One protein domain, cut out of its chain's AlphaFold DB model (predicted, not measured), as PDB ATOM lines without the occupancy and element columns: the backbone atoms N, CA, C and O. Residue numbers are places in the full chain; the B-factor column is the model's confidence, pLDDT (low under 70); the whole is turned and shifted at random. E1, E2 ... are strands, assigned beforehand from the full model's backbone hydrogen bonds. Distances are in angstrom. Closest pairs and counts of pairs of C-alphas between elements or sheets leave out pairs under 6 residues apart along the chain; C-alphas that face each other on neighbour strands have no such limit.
ATOM      1  N   GLY A   6     263.162 217.481 176.200       74.31
ATOM      2  CA  GLY A   6     262.004 217.301 177.071       74.31
ATOM      3  C   GLY A   6     261.702 218.536 177.918       74.31
ATOM      4  O   GLY A   6     262.622 219.149 178.475       74.31
ATOM      5  N   ARG A   7     260.425 218.906 178.065       79.38
ATOM      6  CA  ARG A   7     259.983 220.005 178.942       79.38
ATOM      7  C   ARG A   7     258.687 219.675 179.678       79.38
ATOM      8  O   ARG A   7     257.847 218.915 179.214       79.38
ATOM      9  N   ILE A   8     258.519 220.303 180.841       81.25
ATOM     10  CA  ILE A   8     257.237 220.336 181.553       81.25
ATOM     11  C   ILE A   8     256.410 221.490 180.979       81.25
ATOM     12  O   ILE A   8     256.880 222.627 180.915       81.25
ATOM     13  N   GLY A   9     255.185 221.183 180.570       77.00
ATOM     14  CA  GLY A   9     254.174 222.130 180.123       77.00
ATOM     15  C   GLY A   9     252.875 221.979 180.912       77.00
ATOM     16  O   GLY A   9     252.770 221.194 181.857       77.00
ATOM     17  N   THR A  10     251.862 222.732 180.501       72.88
ATOM     18  CA  THR A  10     250.505 222.638 181.050       72.88
ATOM     19  C   THR A  10     249.499 222.535 179.914       72.88
ATOM     20  O   THR A  10     249.530 223.369 179.009       72.88
ATOM     21  N   PHE A  11     248.601 221.552 179.986       66.06
ATOM     22  CA  PHE A  11     247.449 221.418 179.097       66.06
ATOM     23  C   PHE A  11     246.182 221.623 179.935       66.06
ATOM     24  O   PHE A  11     245.871 220.835 180.828       66.06
ATOM     25  N   GLY A  12     245.489 222.747 179.735       72.62
ATOM     26  CA  GLY A  12     244.428 223.173 180.653       72.62
ATOM     27  C   GLY A  12     244.958 223.382 182.080       72.62
ATOM     28  O   GLY A  12     245.862 224.187 182.297       72.62
ATOM     29  N   THR A  13     244.390 222.666 183.055       75.38
ATOM     30  CA  THR A  13     244.838 222.679 184.464       75.38
ATOM     31  C   THR A  13     245.830 221.566 184.802       75.38
ATOM     32  O   THR A  13     246.294 221.494 185.940       75.38
ATOM     33  N   GLU A  14     246.138 220.679 183.856       73.88
ATOM     34  CA  GLU A  14     246.977 219.507 184.090       73.88
ATOM     35  C   GLU A  14     248.430 219.785 183.697       73.88
ATOM     36  O   GLU A  14     248.716 220.415 182.676       73.88
ATOM     37  N   SER A  15     249.369 219.326 184.527       78.31
ATOM     38  CA  SER A  15     250.790 219.327 184.176       78.31
ATOM     39  C   SER A  15     251.089 218.153 183.257       78.31
ATOM     40  O   SER A  15     250.731 217.011 183.554       78.31
ATOM     41  N   VAL A  16     251.780 218.439 182.162       81.62
ATOM     42  CA  VAL A  16     252.190 217.448 181.170       81.62
ATOM     43  C   VAL A  16     253.696 217.508 181.001       81.62
ATOM     44  O   VAL A  16     254.302 218.574 181.117       81.62
ATOM     45  N   TYR A  17     254.313 216.369 180.733       86.62
ATOM     46  CA  TYR A  17     255.667 216.344 180.197       86.62
ATOM     47  C   TYR A  17     255.574 216.041 178.709       86.62
ATOM     48  O   TYR A  17     254.723 215.259 178.298       86.62
ATOM     49  N   TRP A  18     256.413 216.675 177.909       85.81
ATOM     50  CA  TRP A  18     256.537 216.345 176.500       85.81
ATOM     51  C   TRP A  18     258.002 216.241 176.124       85.81
ATOM     52  O   TRP A  18     258.832 216.965 176.680       85.81
ATOM     53  N   ASP A  19     258.308 215.350 175.192       86.25
ATOM     54  CA  ASP A  19     259.617 215.258 174.567       86.25
ATOM     55  C   ASP A  19     259.496 215.116 173.055       86.25
ATOM     56  O   ASP A  19     258.564 214.509 172.533       86.25
ATOM     57  N   MET A  20     260.419 215.762 172.350       85.62
ATOM     58  CA  MET A  20     260.458 215.734 170.895       85.62
ATOM     59  C   MET A  20     261.427 214.656 170.421       85.62
ATOM     60  O   MET A  20     262.603 214.635 170.808       85.62
ATOM     61  N   ASN A  21     260.928 213.778 169.560       83.00
ATOM     62  CA  ASN A  21     261.687 212.747 168.881       83.00
ATOM     63  C   ASN A  21     262.391 213.324 167.643       83.00
ATOM     64  O   ASN A  21     261.989 214.327 167.052       83.00
ATOM     65  N   LYS A  22     263.453 212.649 167.198       82.50
ATOM     66  CA  LYS A  22     264.213 213.059 166.002       82.50
ATOM     67  C   LYS A  22     263.446 212.925 164.691       82.50
ATOM     68  O   LYS A  22     263.861 213.511 163.697       82.50
ATOM     69  N   ASP A  23     262.412 212.095 164.673       81.50
ATOM     70  CA  ASP A  23     261.566 211.861 163.505       81.50
ATOM     71  C   ASP A  23     260.474 212.929 163.339       81.50
ATOM     72  O   ASP A  23     259.668 212.820 162.423       81.50
ATOM     73  N   GLY A  24     260.473 213.967 164.186       81.38
ATOM     74  CA  GLY A  24     259.506 215.064 164.132       81.38
ATOM     75  C   GLY A  24     258.226 214.802 164.922       81.38
ATOM     76  O   GLY A  24     257.340 215.653 164.930       81.38
ATOM     77  N   THR A  25     258.124 213.659 165.605       84.69
ATOM     78  CA  THR A  25     257.011 213.386 166.516       84.69
ATOM     79  C   THR A  25     257.286 213.912 167.926       84.69
ATOM     80  O   THR A  25     258.435 214.018 168.357       84.69
ATOM     81  N   THR A  26     256.229 214.226 168.667       86.44
ATOM     82  CA  THR A  26     256.283 214.668 170.063       86.44
ATOM     83  C   THR A  26     255.555 213.653 170.936       86.44
ATOM     84  O   THR A  26     254.360 213.430 170.753       86.44
ATOM     85  N   ASN A  27     256.233 213.070 171.923       85.06
ATOM     86  CA  ASN A  27     255.566 212.293 172.962       85.06
ATOM     87  C   ASN A  27     255.001 213.252 174.014       85.06
ATOM     88  O   ASN A  27     255.702 214.146 174.485       85.06
ATOM     89  N   VAL A  28     253.750 213.060 174.420       85.31
ATOM     90  CA  VAL A  28     253.064 213.855 175.442       85.31
ATOM     91  C   VAL A  28     252.543 212.929 176.529       85.31
ATOM     92  O   VAL A  28     251.726 212.049 176.276       85.31
ATOM     93  N   PHE A  29     252.983 213.174 177.758       84.88
ATOM     94  CA  PHE A  29     252.748 212.349 178.935       84.88
ATOM     95  C   PHE A  29     251.792 213.063 179.903       84.88
ATOM     96  O   PHE A  29     252.209 213.960 180.658       84.88
ATOM     97  N   PRO A  30     250.495 212.701 179.895       74.44
ATOM     98  CA  PRO A  30     249.517 213.218 180.842       74.44
ATOM     99  C   PRO A  30     249.813 212.609 182.214       74.44
ATOM    100  O   PRO A  30     249.789 211.393 182.379       74.44
ATOM    101  N   GLY A  31     250.132 213.445 183.202       73.12
ATOM    102  CA  GLY A  31     250.571 212.986 184.528       73.12
ATOM    103  C   GLY A  31     252.032 213.304 184.855       73.12
ATOM    104  O   GLY A  31     252.469 213.055 185.979       73.12
ATOM    105  N   GLY A  32     252.763 213.930 183.927       72.06
ATOM    106  CA  GLY A  32     254.095 214.480 184.171       72.06
ATOM    107  C   GLY A  32     255.228 213.574 183.703       72.06
ATOM    108  O   GLY A  32     255.056 212.767 182.797       72.06
ATOM    109  N   VAL A  33     256.420 213.774 184.276       72.25
ATOM    110  CA  VAL A  33     257.654 213.145 183.784       72.25
ATOM    111  C   VAL A  33     257.563 211.615 183.890       72.25
ATOM    112  O   VAL A  33     257.350 211.109 184.997       72.25
ATOM    113  N   PRO A  34     257.800 210.891 182.781       67.06
ATOM    114  CA  PRO A  34     258.064 209.461 182.756       67.06
ATOM    115  C   PRO A  34     258.973 209.007 183.901       67.06
ATOM    116  O   PRO A  34     260.143 209.382 183.979       67.06
ATOM    117  N   GLY A  35     258.450 208.182 184.808       65.75
ATOM    118  CA  GLY A  35     259.288 207.446 185.754       65.75
ATOM    119  C   GLY A  35     260.043 206.297 185.072       65.75
ATOM    120  O   GLY A  35     260.001 206.121 183.859       65.75
ATOM    121  N   ALA A  36     260.679 205.431 185.864       57.31
ATOM    122  CA  ALA A  36     261.334 204.213 185.363       57.31
ATOM    123  C   ALA A  36     260.357 203.110 184.894       57.31
ATOM    124  O   ALA A  36     260.795 202.021 184.522       57.31
ATOM    125  N   ALA A  37     259.046 203.355 184.959       57.94
ATOM    126  CA  ALA A  37     258.013 202.411 184.560       57.94
ATOM    127  C   ALA A  37     257.377 202.865 183.237       57.94
ATOM    128  O   ALA A  37     257.125 204.063 183.084       57.94
ATOM    129  N   PRO A  38     257.096 201.942 182.303       64.62
ATOM    130  CA  PRO A  38     256.348 202.275 181.098       64.62
ATOM    131  C   PRO A  38     254.951 202.785 181.485       64.62
ATOM    132  O   PRO A  38     254.434 202.449 182.552       64.62
ATOM    133  N   HIS A  39     254.367 203.640 180.657       69.25
ATOM    134  CA  HIS A  39     253.057 204.251 180.879       69.25
ATOM    135  C   HIS A  39     252.495 204.737 179.546       69.25
ATOM    136  O   HIS A  39     253.232 204.933 178.575       69.25
ATOM    137  N   ASP A  40     251.181 204.911 179.526       81.94
ATOM    138  CA  ASP A  40     250.468 205.406 178.362       81.94
ATOM    139  C   ASP A  40     250.849 206.864 178.067       81.94
ATOM    140  O   ASP A  40     251.072 207.661 178.986       81.94
ATOM    141  N   HIS A  41     250.905 207.224 176.789       82.94
ATOM    142  CA  HIS A  41     251.187 208.583 176.338       82.94
ATOM    143  C   HIS A  41     250.623 208.828 174.943       82.94
ATOM    144  O   HIS A  41     250.251 207.899 174.231       82.94
ATOM    145  N   TYR A  42     250.548 210.093 174.552       86.19
ATOM    146  CA  TYR A  42     250.196 210.471 173.189       86.19
ATOM    147  C   TYR A  42     251.462 210.668 172.364       86.19
ATOM    148  O   TYR A  42     252.449 211.185 172.878       86.19
ATOM    149  N   VAL A  43     251.417 210.308 171.089       87.00
ATOM    150  CA  VAL A  43     252.431 210.645 170.092       87.00
ATOM    151  C   VAL A  43     251.773 211.570 169.082       87.00
ATOM    152  O   VAL A  43     250.756 211.224 168.488       87.00
ATOM    153  N   VAL A  44     252.323 212.766 168.926       85.69
ATOM    154  CA  VAL A  44     251.803 213.800 168.031       85.69
ATOM    155  C   VAL A  44     252.764 213.948 166.867       85.69
ATOM    156  O   VAL A  44     253.947 214.209 167.073       85.69
ATOM    157  N   ASN A  45     252.276 213.793 165.643       85.06
ATOM    158  CA  ASN A  45     253.029 214.145 164.450       85.06
ATOM    159  C   ASN A  45     252.766 215.619 164.124       85.06
ATOM    160  O   ASN A  45     251.687 215.975 163.658       85.06
ATOM    161  N   GLU A  46     253.750 216.481 164.364       77.50
ATOM    162  CA  GLU A  46     253.616 217.926 164.136       77.50
ATOM    163  C   GLU A  46     253.488 218.282 162.640       77.50
ATOM    164  O   GLU A  46     252.951 219.336 162.301       77.50
ATOM    165  N   GLU A  47     253.968 217.424 161.731       79.44
ATOM    166  CA  GLU A  47     253.886 217.657 160.283       79.44
ATOM    167  C   GLU A  47     252.494 217.343 159.728       79.44
ATOM    168  O   GLU A  47     251.991 218.072 158.870       79.44
ATOM    169  N   THR A  48     251.878 216.252 160.191       81.75
ATOM    170  CA  THR A  48     250.565 215.798 159.704       81.75
ATOM    171  C   THR A  48     249.407 216.242 160.597       81.75
ATOM    172  O   THR A  48     248.264 216.250 160.146       81.75
ATOM    173  N   GLY A  49     249.685 216.632 161.844       78.81
ATOM    174  CA  GLY A  49     248.686 216.902 162.879       78.81
ATOM    175  C   GLY A  49     248.049 215.639 163.469       78.81
ATOM    176  O   GLY A  49     247.092 215.738 164.236       78.81
ATOM    177  N   GLU A  50     248.538 214.450 163.108       83.25
ATOM    178  CA  GLU A  50     247.998 213.182 163.595       83.25
ATOM    179  C   GLU A  50     248.385 212.935 165.056       83.25
ATOM    180  O   GLU A  50     249.501 213.234 165.483       83.25
ATOM    181  N   VAL A  51     247.454 212.361 165.821       82.56
ATOM    182  CA  VAL A  51     247.654 212.010 167.229       82.56
ATOM    183  C   VAL A  51     247.376 210.526 167.428       82.56
ATOM    184  O   VAL A  51     246.311 210.008 167.087       82.56
ATOM    185  N   GLU A  52     248.335 209.835 168.023       84.19
ATOM    186  CA  GLU A  52     248.236 208.427 168.374       84.19
ATOM    187  C   GLU A  52     248.274 208.270 169.894       84.19
ATOM    188  O   GLU A  52     249.070 208.917 170.569       84.19
ATOM    189  N   TYR A  53     247.421 207.414 170.460       82.75
ATOM    190  CA  TYR A  53     247.514 207.029 171.866       82.75
ATOM    191  C   TYR A  53     248.300 205.726 171.975       82.75
ATOM    192  O   TYR A  53     247.838 204.670 171.534       82.75
ATOM    193  N   MET A  54     249.490 205.806 172.560       81.75
ATOM    194  CA  MET A  54     250.369 204.674 172.800       81.75
ATOM    195  C   MET A  54     250.143 204.145 174.212       81.75
ATOM    196  O   MET A  54     250.386 204.839 175.199       81.75
ATOM    197  N   ARG A  55     249.682 202.898 174.314       76.56
ATOM    198  CA  ARG A  55     249.518 202.207 175.593       76.56
ATOM    199  C   ARG A  55     250.839 201.660 176.119       76.56
ATOM    200  O   ARG A  55     251.772 201.377 175.372       76.56
ATOM    201  N   ILE A  56     250.876 201.438 177.427       73.38
ATOM    202  CA  ILE A  56     251.975 200.845 178.196       73.38
ATOM    203  C   ILE A  56     252.451 199.489 177.655       73.38
ATOM    204  O   ILE A  56     253.613 199.125 177.837       73.38
ATOM    205  N   ASP A  57     251.567 198.734 177.002       74.69
ATOM    206  CA  ASP A  57     251.849 197.433 176.386       74.69
ATOM    207  C   ASP A  57     252.365 197.537 174.937       74.69
ATOM    208  O   ASP A  57     252.679 196.516 174.323       74.69
ATOM    209  N   GLY A  58     252.509 198.757 174.413       63.50
ATOM    210  CA  GLY A  58     252.934 199.035 173.044       63.50
ATOM    211  C   GLY A  58     251.802 198.976 172.019       63.50
ATOM    212  O   GLY A  58     252.071 199.114 170.825       63.50
ATOM    213  N   GLU A  59     250.547 198.780 172.442       75.19
ATOM    214  CA  GLU A  59     249.395 198.925 171.555       75.19
ATOM    215  C   GLU A  59     249.210 200.405 171.201       75.19
ATOM    216  O   GLU A  59     248.978 201.252 172.065       75.19
ATOM    217  N   VAL A  60     249.296 200.715 169.910       66.12
ATOM    218  CA  VAL A  60     248.958 202.037 169.385       66.12
ATOM    219  C   VAL A  60     247.486 202.030 168.993       66.12
ATOM    220  O   VAL A  60     247.086 201.352 168.046       66.12
ATOM    221  N   THR A  61     246.668 202.795 169.709       68.06
ATOM    222  CA  THR A  61     245.321 203.146 169.260       68.06
ATOM    223  C   THR A  61     245.388 204.526 168.621       68.06
ATOM    224  O   THR A  61     245.591 205.512 169.324       68.06
ATOM    225  N   MET A  62     245.239 204.611 167.295       59.84
ATOM    226  CA  MET A  62     245.082 205.901 166.614       59.84
ATOM    227  C   MET A  62     243.861 206.613 167.194       59.84
ATOM    228  O   MET A  62     242.734 206.132 167.054       59.84
ATOM    229  N   ASP A  63     244.086 207.752 167.840       58.47
ATOM    230  CA  ASP A  63     243.020 208.641 168.270       58.47
ATOM    231  C   ASP A  63     242.898 209.737 167.214       58.47
ATOM    232  O   ASP A  63     243.293 210.883 167.407       58.47
TER     233      ASP A  63
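This is residues 6 to 63 of the 69 residues of an uncharacterized protein of Candidatus Saccharibacteria bacterium oral taxon 955 (UniProt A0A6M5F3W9). Six strands side by side make one strongly twisted antiparallel sheet, a meander in which each strand neighbours the one before, their lines turning by 135 degrees from edge to edge. The printed part has 58 residues, no named helix, and strands E1 E2 E3 E4 E5 E6, in that order along the chain and across the sheet. All strand and compact, it has a radius of gyration of the C-alphas of 11.1 A and spans 25 by 24 by 22 A.

Find C-alpha 6 at (262.004, 217.301, 177.071), where E1, residues 6 to 11, begins. E2 is residues 14 to 20, 19.2 A long, E3 25 to 30, E4 41 to 45, E5 51 to 54, and E6 60 to 62, ending at (245.082, 205.901, 166.614).

Inner strands E3 and E4 form a hairpin; find N 26 and O 44 within hydrogen-bond range, 2.8 A. Edge strands E1 and E6 are apart.

The printed part has no cut and no long link. Look for pLDDT under 70 at residues 11, 34 to 39, 58 and 60 to 63.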